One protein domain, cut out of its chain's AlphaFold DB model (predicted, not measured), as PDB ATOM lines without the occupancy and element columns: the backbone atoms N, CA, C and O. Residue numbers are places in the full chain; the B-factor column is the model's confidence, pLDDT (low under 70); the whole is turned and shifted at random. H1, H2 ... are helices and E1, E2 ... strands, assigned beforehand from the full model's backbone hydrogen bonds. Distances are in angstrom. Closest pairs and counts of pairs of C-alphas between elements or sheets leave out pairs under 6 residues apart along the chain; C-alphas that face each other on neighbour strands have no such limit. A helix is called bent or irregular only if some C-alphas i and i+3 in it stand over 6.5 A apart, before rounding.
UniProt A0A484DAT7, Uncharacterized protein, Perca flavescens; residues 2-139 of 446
ATOM      1  N   PHE A   2      -3.170 -23.327 -27.942       76.62
ATOM      2  CA  PHE A   2      -3.838 -22.684 -29.088       76.62
ATOM      3  C   PHE A   2      -4.543 -21.344 -28.775       76.62
ATOM      4  O   PHE A   2      -4.266 -20.344 -29.428       76.62
ATOM      5  N   HIS A   3      -5.384 -21.287 -27.734       83.19
ATOM      6  CA  HIS A   3      -6.094 -20.054 -27.352       83.19
ATOM      7  C   HIS A   3      -5.157 -18.900 -26.964       83.19
ATOM      8  O   HIS A   3      -5.379 -17.766 -27.374       83.19
ATOM      9  N   VAL A   4      -4.086 -19.200 -26.223       81.75
ATOM     10  CA  VAL A   4      -3.071 -18.210 -25.826       81.75
ATOM     11  C   VAL A   4      -2.301 -17.708 -27.049       81.75
ATOM     12  O   VAL A   4      -2.099 -16.509 -27.183       81.75
ATOM     13  N   GLY A   5      -1.946 -18.595 -27.986       86.06
ATOM     14  CA  GLY A   5      -1.308 -18.198 -29.245       86.06
ATOM     15  C   GLY A   5      -2.194 -17.285 -30.098       86.06
ATOM     16  O   GLY A   5      -1.728 -16.254 -30.576       86.06
ATOM     17  N   ASN A   6      -3.485 -17.612 -30.233       87.94
ATOM     18  CA  ASN A   6      -4.451 -16.762 -30.936       87.94
ATOM     19  C   ASN A   6      -4.616 -15.396 -30.256       87.94
ATOM     20  O   ASN A   6      -4.622 -14.376 -30.942       87.94
ATOM     21  N   PHE A   7      -4.699 -15.371 -28.922       88.94
ATOM     22  CA  PHE A   7      -4.740 -14.132 -28.151       88.94
ATOM     23  C   PHE A   7      -3.499 -13.278 -28.393       88.94
ATOM     24  O   PHE A   7      -3.631 -12.144 -28.830       88.94
ATOM     25  N   MET A   8      -2.299 -13.834 -28.203       88.44
ATOM     26  CA  MET A   8      -1.044 -13.107 -28.410       88.44
ATOM     27  C   MET A   8      -0.910 -12.584 -29.841       88.44
ATOM     28  O   MET A   8      -0.492 -11.444 -30.037       88.44
ATOM     29  N   SER A   9      -1.286 -13.383 -30.842       91.69
ATOM     30  CA  SER A   9      -1.203 -12.986 -32.249       91.69
ATOM     31  C   SER A   9      -2.150 -11.832 -32.574       91.69
ATOM     32  O   SER A   9      -1.724 -10.863 -33.199       91.69
ATOM     33  N   LEU A  10      -3.413 -11.905 -32.142       92.81
ATOM     34  CA  LEU A  10      -4.373 -10.827 -32.369       92.81
ATOM     35  C   LEU A  10      -3.996  -9.567 -31.579       92.81
ATOM     36  O   LEU A  10      -3.977  -8.480 -32.153       92.81
ATOM     37  N   SER A  11      -3.625  -9.707 -30.301       92.31
ATOM     38  CA  SER A  11      -3.145  -8.598 -29.468       92.31
ATOM     39  C   SER A  11      -1.944  -7.896 -30.105       92.31
ATOM     40  O   SER A  11      -1.898  -6.670 -30.126       92.31
ATOM     41  N   SER A  12      -1.008  -8.652 -30.687       92.81
ATOM     42  CA  SER A  12       0.171  -8.091 -31.361       92.81
ATOM     43  C   SER A  12      -0.193  -7.337 -32.643       92.81
ATOM     44  O   SER A  12       0.287  -6.224 -32.846       92.81
ATOM     45  N   GLU A  13      -1.065  -7.896 -33.497       95.44
ATOM     46  CA  GLU A  13      -1.538  -7.204 -34.710       95.44
ATOM     47  C   GLU A  13      -2.249  -5.882 -34.361       95.44
ATOM     48  O   GLU A  13      -2.020  -4.863 -35.015       95.44
ATOM     49  N   LEU A  14      -3.073  -5.880 -33.306       94.94
ATOM     50  CA  LEU A  14      -3.755  -4.680 -32.815       94.94
ATOM     51  C   LEU A  14      -2.774  -3.660 -32.219       94.94
ATOM     52  O   LEU A  14      -2.890  -2.472 -32.512       94.94
ATOM     53  N   ALA A  15      -1.801  -4.103 -31.421       92.38
ATOM     54  CA  ALA A  15      -0.813  -3.223 -30.798       92.38
ATOM     55  C   ALA A  15       0.065  -2.509 -31.838       92.38
ATOM     56  O   ALA A  15       0.267  -1.303 -31.740       92.38
ATOM     57  N   VAL A  16       0.520  -3.220 -32.876       93.38
ATOM     58  CA  VAL A  16       1.320  -2.637 -33.972       93.38
ATOM     59  C   VAL A  16       0.533  -1.590 -34.767       93.38
ATOM     60  O   VAL A  16       1.113  -0.637 -35.284       93.38
ATOM     61  N   ALA A  17      -0.791  -1.736 -34.864       92.25
ATOM     62  CA  ALA A  17      -1.645  -0.755 -35.528       92.25
ATOM     63  C   ALA A  17      -1.840   0.538 -34.711       92.25
ATOM     64  O   ALA A  17      -2.304   1.543 -35.259       92.25
ATOM     65  N   ALA A  18      -1.534   0.531 -33.411       90.69
ATOM     66  CA  ALA A  18      -1.695   1.691 -32.547       90.69
ATOM     67  C   ALA A  18      -0.502   2.650 -32.675       90.69
ATOM     68  O   ALA A  18       0.660   2.257 -32.612       90.69
ATOM     69  N   ALA A  19      -0.792   3.945 -32.818       88.19
ATOM     70  CA  ALA A  19       0.230   4.984 -32.848       88.19
ATOM     71  C   ALA A  19       0.516   5.515 -31.427       88.19
ATOM     72  O   ALA A  19      -0.442   5.784 -30.684       88.19
ATOM     73  N   PRO A  20       1.793   5.741 -31.056       89.56
ATOM     74  CA  PRO A  20       2.158   6.349 -29.777       89.56
ATOM     75  C   PRO A  20       1.479   7.708 -29.552       89.56
ATOM     76  O   PRO A  20       1.160   8.420 -30.509       89.56
ATOM     77  N   LEU A  21       1.257   8.080 -28.287       83.62
ATOM     78  CA  LEU A  21       0.568   9.327 -27.931       83.62
ATOM     79  C   LEU A  21       1.277  10.570 -28.486       83.62
ATOM     80  O   LEU A  21       0.617  11.396 -29.111       83.62
ATOM     81  N   ASP A  22       2.598  10.660 -28.347       80.00
ATOM     82  CA  ASP A  22       3.383  11.810 -28.822       80.00
ATOM     83  C   ASP A  22       3.264  12.005 -30.332       80.00
ATOM     84  O   ASP A  22       3.094  13.122 -30.827       80.00
ATOM     85  N   TYR A  23       3.268  10.898 -31.082       86.50
ATOM     86  CA  TYR A  23       3.037  10.940 -32.520       86.50
ATOM     87  C   TYR A  23       1.640  11.487 -32.830       86.50
ATOM     88  O   TYR A  23       1.508  12.408 -33.638       86.50
ATOM     89  N   ARG A  24       0.600  10.984 -32.151       88.00
ATOM     90  CA  ARG A  24      -0.785  11.443 -32.349       88.00
ATOM     91  C   ARG A  24      -0.959  12.923 -32.019       88.00
ATOM     92  O   ARG A  24      -1.616  13.630 -32.783       88.00
ATOM     93  N   LEU A  25      -0.345  13.395 -30.935       80.56
ATOM     94  CA  LEU A  25      -0.307  14.809 -30.557       80.56
ATOM     95  C   LEU A  25       0.380  15.651 -31.639       80.56
ATOM     96  O   LEU A  25      -0.206  16.618 -32.121       80.56
ATOM     97  N   SER A  26       1.565  15.235 -32.104       82.00
ATOM     98  CA  SER A  26       2.328  15.953 -33.140       82.00
ATOM     99  C   SER A  26       1.593  16.065 -34.481       82.00
ATOM    100  O   SER A  26       1.823  16.995 -35.253       82.00
ATOM    101  N   LYS A  27       0.704  15.107 -34.770       83.62
ATOM    102  CA  LYS A  27      -0.099  15.047 -35.995       83.62
ATOM    103  C   LYS A  27      -1.509  15.613 -35.831       83.62
ATOM    104  O   LYS A  27      -2.273  15.553 -36.790       83.62
ATOM    105  N   GLY A  28      -1.872  16.124 -34.651       79.69
ATOM    106  CA  GLY A  28      -3.218  16.641 -34.388       79.69
ATOM    107  C   GLY A  28      -4.318  15.586 -34.563       79.69
ATOM    108  O   GLY A  28      -5.403  15.895 -35.038       79.69
ATOM    109  N   GLN A  29      -4.032  14.321 -34.242       81.62
ATOM    110  CA  GLN A  29      -4.943  13.189 -34.472       81.62
ATOM    111  C   GLN A  29      -5.944  12.947 -33.330       81.62
ATOM    112  O   GLN A  29      -6.762  12.034 -33.425       81.62
ATOM    113  N   LEU A  30      -5.882  13.733 -32.251       80.44
ATOM    114  CA  LEU A  30      -6.811  13.620 -31.126       80.44
ATOM    115  C   LEU A  30      -8.120  14.375 -31.408       80.44
ATOM    116  O   LEU A  30      -8.103  15.421 -32.050       80.44
ATOM    117  N   TYR A  31      -9.230  13.875 -30.859       82.75
ATOM    118  CA  TYR A  31     -10.546  14.536 -30.867       82.75
ATOM    119  C   TYR A  31     -11.167  14.730 -32.259       82.75
ATOM    120  O   TYR A  31     -11.866  15.711 -32.510       82.75
ATOM    121  N   GLN A  32     -10.948  13.786 -33.174       88.06
ATOM    122  CA  GLN A  32     -11.611  13.807 -34.474       88.06
ATOM    123  C   GLN A  32     -13.106  13.550 -34.297       88.06
ATOM    124  O   GLN A  32     -13.511  12.486 -33.830       88.06
ATOM    125  N   ARG A  33     -13.916  14.544 -34.654       93.31
ATOM    126  CA  ARG A  33     -15.368  14.500 -34.512       93.31
ATOM    127  C   ARG A  33     -16.016  13.977 -35.790       93.31
ATOM    128  O   ARG A  33     -15.745  14.512 -36.860       93.31
ATOM    129  N   MET A  34     -16.886  12.982 -35.663       95.38
ATOM    130  CA  MET A  34     -17.717  12.466 -36.757       95.38
ATOM    131  C   MET A  34     -19.008  11.858 -36.215       95.38
ATOM    132  O   MET A  34     -19.127  11.636 -35.011       95.38
ATOM    133  N   THR A  35     -19.966  11.593 -37.092       97.81
ATOM    134  CA  THR A  35     -21.194  10.862 -36.749       97.81
ATOM    135  C   THR A  35     -20.925   9.365 -36.571       97.81
ATOM    136  O   THR A  35     -19.974   8.816 -37.141       97.81
ATOM    137  N   ILE A  36     -21.776   8.671 -35.809       97.44
ATOM    138  CA  ILE A  36     -21.724   7.203 -35.685       97.44
ATOM    139  C   ILE A  36     -21.872   6.548 -37.065       97.44
ATOM    140  O   ILE A  36     -21.178   5.578 -37.367       97.44
ATOM    141  N   LYS A  37     -22.705   7.116 -37.940       98.12
ATOM    142  CA  LYS A  37     -22.863   6.683 -39.332       98.12
ATOM    143  C   LYS A  37     -21.568   6.744 -40.139       98.12
ATOM    144  O   LYS A  37     -21.208   5.783 -40.822       98.12
ATOM    145  N   GLU A  38     -20.855   7.866 -40.069       98.00
ATOM    146  CA  GLU A  38     -19.561   8.027 -40.736       98.00
ATOM    147  C   GLU A  38     -18.539   7.030 -40.186       98.00
ATOM    148  O   GLU A  38     -17.840   6.381 -40.969       98.00
ATOM    149  N   LEU A  39     -18.505   6.833 -38.865       97.50
ATOM    150  CA  LEU A  39     -17.651   5.832 -38.231       97.50
ATOM    151  C   LEU A  39     -17.972   4.414 -38.728       97.50
ATOM    152  O   LEU A  39     -17.063   3.686 -39.129       97.50
ATOM    153  N   GLN A  40     -19.253   4.044 -38.779       98.06
ATOM    154  CA  GLN A  40     -19.706   2.743 -39.272       98.06
ATOM    155  C   GLN A  40     -19.251   2.490 -40.714       98.06
ATOM    156  O   GLN A  40     -18.838   1.379 -41.045       98.06
ATOM    157  N   SER A  41     -19.274   3.523 -41.562       97.69
ATOM    158  CA  SER A  41     -18.810   3.416 -42.950       97.69
ATOM    159  C   SER A  41     -17.297   3.192 -43.069       97.69
ATOM    160  O   SER A  41     -16.847   2.449 -43.941       97.69
ATOM    161  N   GLN A  42     -16.499   3.796 -42.181       97.31
ATOM    162  CA  GLN A  42     -15.036   3.713 -42.220       97.31
ATOM    163  C   GLN A  42     -14.482   2.472 -41.503       97.31
ATOM    164  O   GLN A  42     -13.410   1.978 -41.863       97.31
ATOM    165  N   ALA A  43     -15.200   1.963 -40.502       97.31
ATOM    166  CA  ALA A  43     -14.794   0.842 -39.662       97.31
ATOM    167  C   ALA A  43     -15.934  -0.193 -39.506       97.31
ATOM    168  O   ALA A  43     -16.454  -0.372 -38.406       97.31
ATOM    169  N   PRO A  44     -16.326  -0.904 -40.581       96.81
ATOM    170  CA  PRO A  44     -17.570  -1.680 -40.624       96.81
ATOM    171  C   PRO A  44     -17.556  -3.018 -39.870       96.81
ATOM    172  O   PRO A  44     -18.585  -3.682 -39.805       96.81
ATOM    173  N   ALA A  45     -16.416  -3.469 -39.338       94.75
ATOM    174  CA  ALA A  45     -16.318  -4.790 -38.702       94.75
ATOM    175  C   ALA A  45     -16.986  -4.873 -37.320       94.75
ATOM    176  O   ALA A  45     -17.138  -5.971 -36.787       94.75
ATOM    177  N   ILE A  46     -17.348  -3.730 -36.738       93.75
ATOM    178  CA  ILE A  46     -18.066  -3.618 -35.469       93.75
ATOM    179  C   ILE A  46     -19.390  -2.915 -35.761       93.75
ATOM    180  O   ILE A  46     -19.416  -1.949 -36.523       93.75
ATOM    181  N   ASP A  47     -20.476  -3.394 -35.159       95.81
ATOM    182  CA  ASP A  47     -21.739  -2.658 -35.093       95.81
ATOM    183  C   ASP A  47     -21.604  -1.548 -34.042       95.81
ATOM    184  O   ASP A  47     -21.830  -1.765 -32.851       95.81
ATOM    185  N   TRP A  48     -21.146  -0.368 -34.465       96.44
ATOM    186  CA  TRP A  48     -20.852   0.734 -33.553       96.44
ATOM    187  C   TRP A  48     -22.104   1.246 -32.865       96.44
ATOM    188  O   TRP A  48     -22.068   1.461 -31.655       96.44
ATOM    189  N   LEU A  49     -23.205   1.415 -33.602       95.38
ATOM    190  CA  LEU A  49     -24.456   1.883 -33.014       95.38
ATOM    191  C   LEU A  49     -24.965   0.879 -31.976       95.38
ATOM    192  O   LEU A  49     -25.233   1.277 -30.844       95.38
ATOM    193  N   GLY A  50     -25.016  -0.412 -32.314       95.38
ATOM    194  CA  GLY A  50     -25.442  -1.455 -31.383       95.38
ATOM    195  C   GLY A  50     -24.532  -1.562 -30.157       95.38
ATOM    196  O   GLY A  50     -25.019  -1.629 -29.027       95.38
ATOM    197  N   CYS A  51     -23.208  -1.503 -30.338       93.25
ATOM    198  CA  CYS A  51     -22.254  -1.500 -29.227       93.25
ATOM    199  C   CYS A  51     -22.416  -0.273 -28.322       93.25
ATOM    200  O   CYS A  51     -22.394  -0.418 -27.100       93.25
ATOM    201  N   LEU A  52     -22.595   0.918 -28.895       91.56
ATOM    202  CA  LEU A  52     -22.797   2.151 -28.136       91.56
ATOM    203  C   LEU A  52     -24.146   2.141 -27.411       91.56
ATOM    204  O   LEU A  52     -24.194   2.500 -26.242       91.56
ATOM    205  N   GLN A  53     -25.221   1.661 -28.038       91.00
ATOM    206  CA  GLN A  53     -26.525   1.498 -27.387       91.00
ATOM    207  C   GLN A  53     -26.474   0.465 -26.254       91.00
ATOM    208  O   GLN A  53     -27.051   0.686 -25.193       91.00
ATOM    209  N   ALA A  54     -25.745  -0.641 -26.424       89.75
ATOM    210  CA  ALA A  54     -25.548  -1.621 -25.358       89.75
ATOM    211  C   ALA A  54     -24.713  -1.041 -24.203       89.75
ATOM    212  O   ALA A  54     -25.047  -1.226 -23.027       89.75
ATOM    213  N   ALA A  55     -23.648  -0.306 -24.532       86.31
ATOM    214  CA  ALA A  55     -22.792   0.359 -23.559       86.31
ATOM    215  C   ALA A  55     -23.516   1.508 -22.845       86.31
ATOM    216  O   ALA A  55     -23.291   1.700 -21.658       86.31
ATOM    217  N   PHE A  56     -24.418   2.226 -23.511       82.88
ATOM    218  CA  PHE A  56     -25.091   3.424 -23.007       82.88
ATOM    219  C   PHE A  56     -26.614   3.299 -23.068       82.88
ATOM    220  O   PHE A  56     -27.291   4.240 -23.453       82.88
ATOM    221  N   HIS A  57     -27.176   2.164 -22.640       77.69
ATOM    222  CA  HIS A  57     -28.612   1.848 -22.775       77.69
ATOM    223  C   HIS A  57     -29.593   2.882 -22.188       77.69
ATOM    224  O   HIS A  57     -30.790   2.806 -22.446       77.69
ATOM    225  N   GLN A  58     -29.116   3.808 -21.351       76.00
ATOM    226  CA  GLN A  58     -29.918   4.892 -20.771       76.00
ATOM    227  C   GLN A  58     -30.034   6.109 -21.702       76.00
ATOM    228  O   GLN A  58     -30.909   6.944 -21.495       76.00
ATOM    229  N   LEU A  59     -29.166   6.208 -22.713       80.81
ATOM    230  CA  LEU A  59     -29.129   7.284 -23.694       80.81
ATOM    231  C   LEU A  59     -29.726   6.784 -25.022       80.81
ATOM    232  O   LEU A  59     -29.275   5.760 -25.544       80.81
ATOM    233  N   PRO A  60     -30.725   7.476 -25.594       85.88
ATOM    234  CA  PRO A  60     -31.321   7.096 -26.871       85.88
ATOM    235  C   PRO A  60     -30.407   7.506 -28.037       85.88
ATOM    236  O   PRO A  60     -30.661   8.505 -28.702       85.88
ATOM    237  N   LEU A  61     -29.331   6.744 -28.258       90.94
ATOM    238  CA  LEU A  61     -28.351   7.022 -29.313       90.94
ATOM    239  C   LEU A  61     -28.874   6.653 -30.708       90.94
ATOM    240  O   LEU A  61     -29.462   5.581 -30.897       90.94
ATOM    241  N   ILE A  62     -28.594   7.513 -31.686       95.19
ATOM    242  CA  ILE A  62     -28.951   7.373 -33.102       95.19
ATOM    243  C   ILE A  62     -27.727   7.542 -34.016       95.19
ATOM    244  O   ILE A  62     -26.680   8.026 -33.603       95.19
ATOM    245  N   GLU A  63     -27.855   7.164 -35.289       96.38
ATOM    246  CA  GLU A  63     -26.753   7.195 -36.269       96.38
ATOM    247  C   GLU A  63     -26.095   8.576 -36.461       96.38
ATOM    248  O   GLU A  63     -24.897   8.651 -36.748       96.38
ATOM    249  N   ASP A  64     -26.866   9.654 -36.301       97.06
ATOM    250  CA  ASP A  64     -26.414  11.037 -36.505       97.06
ATOM    251  C   ASP A  64     -25.745  11.649 -35.256       97.06
ATOM    252  O   ASP A  64     -25.218  12.767 -35.307       97.06
ATOM    253  N   ASP A  65     -25.728  10.927 -34.129       94.94
ATOM    254  CA  ASP A  65     -25.003  11.369 -32.942       94.94
ATOM    255  C   ASP A  65     -23.500  11.414 -33.209       94.94
ATOM    256  O   ASP A  65     -22.939  10.623 -33.972       94.94
ATOM    257  N   HIS A  66     -22.829  12.374 -32.574       93.50
ATOM    258  CA  HIS A  66     -21.409  12.609 -32.793       93.50
ATOM    259  C   HIS A  66     -20.555  11.883 -31.757       93.50
ATOM    260  O   HIS A  66     -20.829  11.926 -30.560       93.50
ATOM    261  N   VAL A  67     -19.446  11.319 -32.222       92.38
ATOM    262  CA  VAL A  67     -18.398  10.711 -31.404       92.38
ATOM    263  C   VAL A  67     -17.075  11.448 -31.606       92.38
ATOM    264  O   VAL A  67     -16.800  11.987 -32.682       92.38
ATOM    265  N   LEU A  68     -16.251  11.483 -30.557       90.88
ATOM    266  CA  LEU A  68     -14.894  12.029 -30.592       90.88
ATOM    267  C   LEU A  68     -13.887  10.879 -30.575       90.88
ATOM    268  O   LEU A  68     -13.808  10.121 -29.612       90.88
ATOM    269  N   LEU A  69     -13.103  10.753 -31.642       89.88
ATOM    270  CA  LEU A  69     -12.123   9.687 -31.811       89.88
ATOM    271  C   LEU A  69     -10.712  10.207 -31.547       89.88
ATOM    272  O   LEU A  69     -10.264  11.188 -32.136       89.88
ATOM    273  N   HIS A  70      -9.973   9.506 -30.690       88.38
ATOM    274  CA  HIS A  70      -8.582   9.850 -30.375       88.38
ATOM    275  C   HIS A  70      -7.557   9.263 -31.357       88.38
ATOM    276  O   HIS A  70      -6.381   9.623 -31.295       88.38
ATOM    277  N   ASN A  71      -7.965   8.316 -32.210       90.19
ATOM    278  CA  ASN A  71      -7.092   7.676 -33.194       90.19
ATOM    279  C   ASN A  71      -7.901   6.979 -34.307       90.19
ATOM    280  O   ASN A  71      -7.980   5.752 -34.355       90.19
ATOM    281  N   LEU A  72      -8.515   7.748 -35.210       91.75
ATOM    282  CA  LEU A  72      -9.254   7.184 -36.347       91.75
ATOM    283  C   LEU A  72      -8.417   6.225 -37.217       91.75
ATOM    284  O   LEU A  72      -8.944   5.163 -37.554       91.75
ATOM    285  N   PRO A  73      -7.137   6.510 -37.558       93.12
ATOM    286  CA  PRO A  73      -6.327   5.567 -38.332       93.12
ATOM    287  C   PRO A  73      -6.251   4.175 -37.696       93.12
ATOM    288  O   PRO A  73      -6.385   3.171 -38.399       93.12
ATOM    289  N   TYR A  74      -6.106   4.109 -36.367       94.69
ATOM    290  CA  TYR A  74      -6.163   2.845 -35.638       94.69
ATOM    291  C   TYR A  74      -7.530   2.181 -35.757       94.69
ATOM    292  O   TYR A  74      -7.581   0.999 -36.060       94.69
ATOM    293  N   ILE A  75      -8.632   2.911 -35.570       95.38
ATOM    294  CA  ILE A  75      -9.986   2.337 -35.623       95.38
ATOM    295  C   ILE A  75     -10.287   1.717 -36.999       95.38
ATOM    296  O   ILE A  75     -10.801   0.599 -37.081       95.38
ATOM    297  N   VAL A  76      -9.889   2.386 -38.084       95.88
ATOM    298  CA  VAL A  76     -10.015   1.858 -39.454       95.88
ATOM    299  C   VAL A  76      -9.167   0.598 -39.640       95.88
ATOM    300  O   VAL A  76      -9.641  -0.408 -40.176       95.88
ATOM    301  N   GLN A  77      -7.914   0.614 -39.179       96.75
ATOM    302  CA  GLN A  77      -7.027  -0.543 -39.297       96.75
ATOM    303  C   GLN A  77      -7.490  -1.716 -38.420       96.75
ATOM    304  O   GLN A  77      -7.495  -2.860 -38.875       96.75
ATOM    305  N   MET A  78      -7.948  -1.436 -37.202       96.50
ATOM    306  CA  MET A  78      -8.552  -2.389 -36.276       96.50
ATOM    307  C   MET A  78      -9.753  -3.068 -36.926       96.50
ATOM    308  O   MET A  78      -9.842  -4.291 -36.890       96.50
ATOM    309  N   SER A  79     -10.634  -2.315 -37.588       96.75
ATOM    310  CA  SER A  79     -11.766  -2.901 -38.307       96.75
ATOM    311  C   SER A  79     -11.317  -3.900 -39.376       96.75
ATOM    312  O   SER A  79     -11.929  -4.954 -39.528       96.75
ATOM    313  N   ARG A  80     -10.242  -3.611 -40.117       96.25
ATOM    314  CA  ARG A  80      -9.702  -4.548 -41.120       96.25
ATOM    315  C   ARG A  80      -9.129  -5.806 -40.471       96.25
ATOM    316  O   ARG A  80      -9.383  -6.907 -40.955       96.25
ATOM    317  N   ILE A  81      -8.387  -5.644 -39.373       95.88
ATOM    318  CA  ILE A  81      -7.824  -6.755 -38.594       95.88
ATOM    319  C   ILE A  81      -8.963  -7.630 -38.059       95.88
ATOM    320  O   ILE A  81      -9.008  -8.818 -38.361       95.88
ATOM    321  N   ILE A  82      -9.936  -7.055 -37.351       93.94
ATOM    322  CA  ILE A  82     -11.086  -7.793 -36.813       93.94
ATOM    323  C   ILE A  82     -11.838  -8.515 -37.935       93.94
ATOM    324  O   ILE A  82     -12.103  -9.706 -37.800       93.94
ATOM    325  N   GLY A  83     -12.099  -7.857 -39.070       93.25
ATOM    326  CA  GLY A  83     -12.733  -8.491 -40.228       93.25
ATOM    327  C   GLY A  83     -11.964  -9.716 -40.746       93.25
ATOM    328  O   GLY A  83     -12.560 -10.762 -41.000       93.25
ATOM    329  N   LYS A  84     -10.629  -9.636 -40.838       92.50
ATOM    330  CA  LYS A  84      -9.762 -10.776 -41.195       92.50
ATOM    331  C   LYS A  84      -9.887 -11.922 -40.182       92.50
ATOM    332  O   LYS A  84      -9.970 -13.080 -40.581       92.50
ATOM    333  N   TRP A  85      -9.899 -11.609 -38.889       90.94
ATOM    334  CA  TRP A  85      -9.950 -12.604 -37.815       90.94
ATOM    335  C   TRP A  85     -11.339 -13.227 -37.620       90.94
ATOM    336  O   TRP A  85     -11.418 -14.402 -37.270       90.94
ATOM    337  N   LEU A  86     -12.420 -12.493 -37.901       87.38
ATOM    338  CA  LEU A  86     -13.788 -13.025 -37.943       87.38
ATOM    339  C   LEU A  86     -13.954 -14.072 -39.050       87.38
ATOM    340  O   LEU A  86     -14.599 -15.094 -38.840       87.38
ATOM    341  N   ASN A  87     -13.322 -13.846 -40.203       82.25
ATOM    342  CA  ASN A  87     -13.391 -14.744 -41.360       82.25
ATOM    343  C   ASN A  87     -12.438 -15.947 -41.270       82.25
ATOM    344  O   ASN A  87     -12.428 -16.806 -42.155       82.25
ATOM    345  N   LYS A  88     -11.610 -16.025 -40.223       78.19
ATOM    346  CA  LYS A  88     -10.685 -17.137 -40.012       78.19
ATOM    347  C   LYS A  88     -11.475 -18.355 -39.522       78.19
ATOM    348  O   LYS A  88     -11.730 -18.501 -38.329       78.19
ATOM    349  N   HIS A  89     -11.874 -19.225 -40.451       61.47
ATOM    350  CA  HIS A  89     -12.497 -20.509 -40.129       61.47
ATOM    351  C   HIS A  89     -11.525 -21.376 -39.317       61.47
ATOM    352  O   HIS A  89     -10.513 -21.847 -39.833       61.47
ATOM    353  N   GLU A  90     -11.848 -21.614 -38.050       61.78
ATOM    354  CA  GLU A  90     -11.174 -22.601 -37.209       61.78
ATOM    355  C   GLU A  90     -12.187 -23.699 -36.841       61.78
ATOM    356  O   GLU A  90     -13.359 -23.423 -36.606       61.78
ATOM    357  N   LEU A  91     -11.741 -24.960 -36.815       54.84
ATOM    358  CA  LEU A  91     -12.554 -26.177 -36.606       54.84
ATOM    359  C   LEU A  91     -13.202 -26.297 -35.204       54.84
ATOM    360  O   LEU A  91     -13.760 -27.342 -34.880       54.84
ATOM    361  N   ASN A  92     -13.132 -25.257 -34.367       55.34
ATOM    362  CA  ASN A  92     -13.589 -25.264 -32.978       55.34
ATOM    363  C   ASN A  92     -14.796 -24.340 -32.760       55.34
ATOM    364  O   ASN A  92     -14.941 -23.301 -33.396       55.34
ATOM    365  N   THR A  93     -15.630 -24.694 -31.783       56.53
ATOM    366  CA  THR A  93     -16.897 -24.033 -31.415       56.53
ATOM    367  C   THR A  93     -16.780 -22.583 -30.932       56.53
ATOM    368  O   THR A  93     -17.800 -21.913 -30.813       56.53
ATOM    369  N   SER A  94     -15.574 -22.066 -30.667       63.97
ATOM    370  CA  SER A  94     -15.356 -20.657 -30.316       63.97
ATOM    371  C   SER A  94     -14.265 -20.039 -31.191       63.97
ATOM    372  O   SER A  94     -13.119 -20.484 -31.180       63.97
ATOM    373  N   GLY A  95     -14.630 -19.016 -31.967       80.12
ATOM    374  CA  GLY A  95     -13.702 -18.326 -32.865       80.12
ATOM    375  C   GLY A  95     -12.595 -17.556 -32.122       80.12
ATOM    376  O   GLY A  95     -12.703 -17.292 -30.916       80.12
ATOM    377  N   PRO A  96     -11.532 -17.135 -32.826       86.31
ATOM    378  CA  PRO A  96     -10.392 -16.442 -32.223       86.31
ATOM    379  C   PRO A  96     -10.777 -15.110 -31.554       86.31
ATOM    380  O   PRO A  96     -10.246 -14.784 -30.495       86.31
ATOM    381  N   ILE A  97     -11.763 -14.387 -32.099       89.06
ATOM    382  CA  ILE A  97     -12.301 -13.158 -31.489       89.06
ATOM    383  C   ILE A  97     -12.996 -13.453 -30.151       89.06
ATOM    384  O   ILE A  97     -12.785 -12.737 -29.177       89.06
ATOM    385  N   HIS A  98     -13.769 -14.542 -30.057       88.50
ATOM    386  CA  HIS A  98     -14.391 -14.953 -28.793       88.50
ATOM    387  C   HIS A  98     -13.337 -15.291 -27.735       88.50
ATOM    388  O   HIS A  98     -13.431 -14.838 -26.599       88.50
ATOM    389  N   THR A  99     -12.290 -16.023 -28.127       89.56
ATOM    390  CA  THR A  99     -11.145 -16.303 -27.248       89.56
ATOM    391  C   THR A  99     -10.504 -15.012 -26.737       89.56
ATOM    392  O   THR A  99     -10.234 -14.891 -25.544       89.56
ATOM    393  N   TYR A 100     -10.297 -14.035 -27.623       91.06
ATOM    394  CA  TYR A 100      -9.743 -12.736 -27.257       91.06
ATOM    395  C   TYR A 100     -10.619 -11.990 -26.248       91.06
ATOM    396  O   TYR A 100     -10.108 -11.502 -25.242       91.06
ATOM    397  N   MET A 101     -11.936 -11.953 -26.462       91.69
ATOM    398  CA  MET A 101     -12.873 -11.316 -25.531       91.69
ATOM    399  C   MET A 101     -12.877 -11.999 -24.157       91.69
ATOM    400  O   MET A 101     -12.796 -11.318 -23.137       91.69
ATOM    401  N   VAL A 102     -12.908 -13.336 -24.117       92.19
ATOM    402  CA  VAL A 102     -12.900 -14.104 -22.859       92.19
ATOM    403  C   VAL A 102     -11.599 -13.906 -22.085       92.19
ATOM    404  O   VAL A 102     -11.642 -13.776 -20.866       92.19
ATOM    405  N   LEU A 103     -10.447 -13.854 -22.756       90.38
ATOM    406  CA  LEU A 103      -9.168 -13.637 -22.076       90.38
ATOM    407  C   LEU A 103      -9.014 -12.202 -21.559       90.38
ATOM    408  O   LEU A 103      -8.513 -12.026 -20.453       90.38
ATOM    409  N   ASN A 104      -9.517 -11.192 -22.276       91.75
ATOM    410  CA  ASN A 104      -9.589  -9.821 -21.745       91.75
ATOM    411  C   ASN A 104     -10.525  -9.726 -20.524       91.75
ATOM    412  O   ASN A 104     -10.191  -9.079 -19.529       91.75
ATOM    413  N   LEU A 105     -11.673 -10.413 -20.565       92.75
ATOM    414  CA  LEU A 105     -12.563 -10.523 -19.407       92.75
ATOM    415  C   LEU A 105     -11.865 -11.229 -18.239       92.75
ATOM    416  O   LEU A 105     -11.963 -10.771 -17.105       92.75
ATOM    417  N   LEU A 106     -11.133 -12.313 -18.510       91.81
ATOM    418  CA  LEU A 106     -10.380 -13.026 -17.487       91.81
ATOM    419  C   LEU A 106      -9.355 -12.101 -16.830       91.81
ATOM    420  O   LEU A 106      -9.381 -12.010 -15.612       91.81
ATOM    421  N   HIS A 107      -8.542 -11.366 -17.599       88.50
ATOM    422  CA  HIS A 107      -7.596 -10.379 -17.054       88.50
ATOM    423  C   HIS A 107      -8.277  -9.354 -16.139       88.50
ATOM    424  O   HIS A 107      -7.752  -9.040 -15.077       88.50
ATOM    425  N   THR A 108      -9.487  -8.900 -16.487       90.75
ATOM    426  CA  THR A 108     -10.273  -7.993 -15.629       90.75
ATOM    427  C   THR A 108     -10.672  -8.644 -14.298       90.75
ATOM    428  O   THR A 108     -10.825  -7.953 -13.298       90.75
ATOM    429  N   LEU A 109     -10.853  -9.966 -14.264       93.19
ATOM    430  CA  LEU A 109     -11.301 -10.707 -13.082       93.19
ATOM    431  C   LEU A 109     -10.158 -11.324 -12.264       93.19
ATOM    432  O   LEU A 109     -10.385 -11.623 -11.093       93.19
ATOM    433  N   ILE A 110      -8.954 -11.503 -12.832       90.88
ATOM    434  CA  ILE A 110      -7.776 -12.101 -12.166       90.88
ATOM    435  C   ILE A 110      -7.538 -11.553 -10.750       90.88
ATOM    436  O   ILE A 110      -7.320 -12.381  -9.860       90.88
ATOM    437  N   PRO A 111      -7.638 -10.232 -10.482       88.56
ATOM    438  CA  PRO A 111      -7.464  -9.688  -9.134       88.56
ATOM    439  C   PRO A 111      -8.339 -10.345  -8.062       88.56
ATOM    440  O   PRO A 111      -7.947 -10.402  -6.897       88.56
ATOM    441  N   ALA A 112      -9.509 -10.850  -8.459       90.75
ATOM    442  CA  ALA A 112     -10.509 -11.480  -7.609       90.75
ATOM    443  C   ALA A 112     -10.428 -13.013  -7.559       90.75
ATOM    444  O   ALA A 112     -11.216 -13.646  -6.850       90.75
ATOM    445  N   LEU A 113      -9.506 -13.612  -8.316       91.00
ATOM    446  CA  LEU A 113      -9.332 -15.056  -8.422       91.00
ATOM    447  C   LEU A 113      -8.228 -15.576  -7.488       91.00
ATOM    448  O   LEU A 113      -7.562 -14.846  -6.750       91.00
ATOM    449  N   ASP A 114      -8.086 -16.896  -7.502       89.94
ATOM    450  CA  ASP A 114      -7.077 -17.645  -6.761       89.94
ATOM    451  C   ASP A 114      -5.642 -17.327  -7.230       89.94
ATOM    452  O   ASP A 114      -5.431 -16.962  -8.391       89.94
ATOM    453  N   SER A 115      -4.639 -17.515  -6.360       87.88
ATOM    454  CA  SER A 115      -3.245 -17.119  -6.643       87.88
ATOM    455  C   SER A 115      -2.663 -17.780  -7.893       87.88
ATOM    456  O   SER A 115      -1.841 -17.172  -8.576       87.88
ATOM    457  N   ARG A 116      -3.151 -18.974  -8.266       92.56
ATOM    458  CA  ARG A 116      -2.763 -19.662  -9.509       92.56
ATOM    459  C   ARG A 116      -2.938 -18.783 -10.752       92.56
ATOM    460  O   ARG A 116      -2.156 -18.897 -11.698       92.56
ATOM    461  N   PHE A 117      -3.940 -17.902 -10.767       90.38
ATOM    462  CA  PHE A 117      -4.176 -16.984 -11.884       90.38
ATOM    463  C   PHE A 117      -3.150 -15.849 -11.908       90.38
ATOM    464  O   PHE A 117      -2.521 -15.630 -12.942       90.38
ATOM    465  N   SER A 118      -2.912 -15.192 -10.770       85.75
ATOM    466  CA  SER A 118      -1.913 -14.120 -10.669       85.75
ATOM    467  C   SER A 118      -0.484 -14.635 -10.887       85.75
ATOM    468  O   SER A 118       0.344 -13.961 -11.487       85.75
ATOM    469  N   GLU A 119      -0.186 -15.864 -10.454       87.44
ATOM    470  CA  GLU A 119       1.091 -16.536 -10.725       87.44
ATOM    471  C   GLU A 119       1.274 -16.815 -12.222       87.44
ATOM    472  O   GLU A 119       2.368 -16.649 -12.760       87.44
ATOM    473  N   THR A 120       0.200 -17.197 -12.918       87.81
ATOM    474  CA  THR A 120       0.231 -17.412 -14.372       87.81
ATOM    475  C   THR A 120       0.478 -16.104 -15.121       87.81
ATOM    476  O   THR A 120       1.319 -16.065 -16.020       87.81
ATOM    477  N   GLU A 121      -0.208 -15.028 -14.734       84.06
ATOM    478  CA  GLU A 121       0.003 -13.688 -15.292       84.06
ATOM    479  C   GLU A 121       1.434 -13.197 -15.048       84.06
ATOM    480  O   GLU A 121       2.098 -12.741 -15.979       84.06
ATOM    481  N   LYS A 122       1.960 -13.394 -13.833       83.25
ATOM    482  CA  LYS A 122       3.357 -13.098 -13.504       83.25
ATOM    483  C   LYS A 122       4.324 -13.855 -14.412       83.25
ATOM    484  O   LYS A 122       5.240 -13.253 -14.962       83.25
ATOM    485  N   ASN A 123       4.138 -15.163 -14.577       87.00
ATOM    486  CA  ASN A 123       5.020 -15.977 -15.414       87.00
ATOM    487  C   ASN A 123       5.005 -15.514 -16.876       87.00
ATOM    488  O   ASN A 123       6.052 -15.498 -17.521       87.00
ATOM    489  N   LEU A 124       3.839 -15.105 -17.387       82.44
ATOM    490  CA  LEU A 124       3.726 -14.504 -18.714       82.44
ATOM    491  C   LEU A 124       4.464 -13.159 -18.785       82.44
ATOM    492  O   LEU A 124       5.218 -12.939 -19.726       82.44
ATOM    493  N   SER A 125       4.290 -12.294 -17.785       82.81
ATOM    494  CA  SER A 125       4.966 -10.995 -17.687       82.81
ATOM    495  C   SER A 125       6.495 -11.149 -17.700       82.81
ATOM    496  O   SER A 125       7.181 -10.553 -18.530       82.81
ATOM    497  N   VAL A 126       7.025 -12.072 -16.888       84.88
ATOM    498  CA  VAL A 126       8.456 -12.421 -16.863       84.88
ATOM    499  C   VAL A 126       8.932 -12.953 -18.215       84.88
ATOM    500  O   VAL A 126       9.988 -12.550 -18.698       84.88
ATOM    501  N   ALA A 127       8.153 -13.822 -18.866       83.62
ATOM    502  CA  ALA A 127       8.493 -14.343 -20.191       83.62
ATOM    503  C   ALA A 127       8.507 -13.256 -21.282       83.62
ATOM    504  O   ALA A 127       9.224 -13.394 -22.272       83.62
ATOM    505  N   LEU A 128       7.739 -12.177 -21.101       80.81
ATOM    506  CA  LEU A 128       7.729 -11.000 -21.972       80.81
ATOM    507  C   LEU A 128       8.840  -9.986 -21.635       80.81
ATOM    508  O   LEU A 128       8.962  -8.980 -22.329       80.81
ATOM    509  N   GLY A 129       9.668 -10.256 -20.619       78.75
ATOM    510  CA  GLY A 129      10.802  -9.414 -20.228       78.75
ATOM    511  C   GLY A 129      10.485  -8.364 -19.163       78.75
ATOM    512  O   GLY A 129      11.342  -7.534 -18.869       78.75
ATOM    513  N   TYR A 130       9.291  -8.395 -18.566       78.50
ATOM    514  CA  TYR A 130       8.952  -7.521 -17.447       78.50
ATOM    515  C   TYR A 130       9.485  -8.111 -16.137       78.50
ATOM    516  O   TYR A 130       9.225  -9.267 -15.801       78.50
ATOM    517  N   THR A 131      10.221  -7.306 -15.376       64.06
ATOM    518  CA  THR A 131      10.848  -7.708 -14.105       64.06
ATOM    519  C   THR A 131      10.275  -6.943 -12.914       64.06
ATOM    520  O   THR A 131      11.000  -6.641 -11.971       64.06
ATOM    521  N   GLU A 132       8.989  -6.593 -12.954       65.31
ATOM    522  CA  GLU A 132       8.347  -5.914 -11.826       65.31
ATOM    523  C   GLU A 132       8.214  -6.856 -10.622       65.31
ATOM    524  O   GLU A 132       7.810  -8.021 -10.738       65.31
ATOM    525  N   GLU A 133       8.572  -6.350  -9.440       66.56
ATOM    526  CA  GLU A 133       8.375  -7.074  -8.190       66.56
ATOM    527  C   GLU A 133       6.883  -7.259  -7.911       66.56
ATOM    528  O   GLU A 133       6.071  -6.343  -8.048       66.56
ATOM    529  N   VAL A 134       6.507  -8.463  -7.477       69.12
ATOM    530  CA  VAL A 134       5.113  -8.753  -7.130       69.12
ATOM    531  C   VAL A 134       4.748  -7.959  -5.887       69.12
ATOM    532  O   VAL A 134       5.295  -8.203  -4.809       69.12
ATOM    533  N   ALA A 135       3.783  -7.052  -6.028       74.81
ATOM    534  CA  ALA A 135       3.224  -6.336  -4.896       74.81
ATOM    535  C   ALA A 135       2.736  -7.337  -3.826       74.81
ATOM    536  O   ALA A 135       2.027  -8.298  -4.149       74.81
ATOM    537  N   PRO A 136       3.085  -7.142  -2.542       85.69
ATOM    538  CA  PRO A 136       2.610  -8.020  -1.482       85.69
ATOM    539  C   PRO A 136       1.077  -7.989  -1.408       85.69
ATOM    540  O   PRO A 136       0.451  -6.965  -1.681       85.69
ATOM    541  N   ARG A 137       0.457  -9.102  -0.988       84.38
ATOM    542  CA  ARG A 137      -1.011  -9.276  -1.011       84.38
ATOM    543  C   ARG A 137      -1.770  -8.137  -0.325       84.38
ATOM    544  O   ARG A 137      -2.829  -7.752  -0.802       84.38
ATOM    545  N   TRP A 138      -1.236  -7.586   0.766       89.94
ATOM    546  CA  TRP A 138      -1.864  -6.458   1.460       89.94
ATOM    547  C   TRP A 138      -1.960  -5.212   0.568       89.94
ATOM    548  O   TRP A 138      -2.981  -4.535   0.599       89.94
ATOM    549  N   LYS A 139      -0.940  -4.938  -0.260       87.25
ATOM    550  CA  LYS A 139      -0.908  -3.789  -1.173       87.25
ATOM    551  C   LYS A 139      -1.951  -3.963  -2.271       87.25
ATOM    552  O   LYS A 139      -2.677  -3.024  -2.562       87.25
TER     553      LYS A 139
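What this domain is: This is residues 2 to 139 of the 446 residues of an uncharacterized protein of Perca flavescens (UniProt A0A484DAT7). The model is a loose arch: H1 and H5 run side by side in opposite ways, a small lobe of H3, H4 and the two-stranded sheet E1 E2 lies toward one end, and H6 runs out crosswise from H1 and H5 toward the other. There the chain turns a corner into H7, which folds back partway beside an open space, and residues 128 to 139 follow with no named element. The printed part has 138 residues with seven named helices and two named strands, in the order H1 H2 E1 H3 H4 E2 H5 H6 H7; the class is mostly helix, and the sheet, order E1 - E2, is antiparallel. The whole is loose, with a radius of gyration of the C-alphas of 18.2 A, and spans 48 by 42 by 32 A.

Where its parts are: H1, residues 2 to 17, is 23.0 A long and begins at C-alpha 2 (-3.838, -22.684, -29.088). H2 is residues 21 to 26, E1 residues 32 to 35, H3 residues 36 to 42, H4 residues 48 to 55 and E2 residues 66 to 69. H5, residues 72 to 86, is 20.8 A long and begins at C-alpha 72 (-9.254, 7.184, -36.347). H6, residues 96 to 112, is the longest at 25.1 A; it is irregular, with C-alphas 108 and 111 7.3 A apart. H7, residues 115 to 127, is 18.1 A long and ends at C-alpha 127 (8.493, -14.343, -20.191).

How they stand to each other: H6 is the hub, touching three helices. Its residues 96 to 103 touch residues 3 to 10 of H1, about perpendicular at 85 degrees, closest at the C-alphas of Phe 7 and Tyr 100, 5.3 A. Its residues 96 to 97 touch residues 82 to 86 of H5 at a steep tilt of 69.8 degrees, only just short of about perpendicular; the closest C-alphas are those of Leu 86 and Ile 97, 6.6 A. H6 and H7 only just touch, only at the corner, with 3 pairs of C-alphas within 8 A; the closest are those of Ile 110 and Phe 117, 6.1 A. H1 touches H5 with residues 10 to 17 at a shallow tilt of 25 degrees, opposite ways, closest at the C-alphas of Ala 17 and Tyr 74, 5.8 A. H3 is close to H5 but not clearly touching, with the closest C-alphas, Gln 42 and Val 76, 6.0 A apart. H3 touches H4 at a steep tilt of 48 degrees, closest at the C-alphas of Gln 40 and Trp 48, 6.2 A. E1 and E2 are antiparallel at 147 degrees; N 32 and O 69, 2.9 A, and N 67 and O 34, 2.8 A, are within hydrogen-bond range. H2 touches no helix. Every O i to N i+4 pair is within hydrogen-bond range in H1, H2, H3, H4, H5 and H7, and 11 of 13 are in H6.

The domain as a whole: The C-alphas farthest apart are those of Asp 64 and Pro 136, 49.3 A. The printed part has no cut, and no link is long. Residues 54 to 59 and 123 to 129 stand free. The mean pLDDT of the printed part is 87.5, with residues 89 to 94 and 131 to 134 under 70.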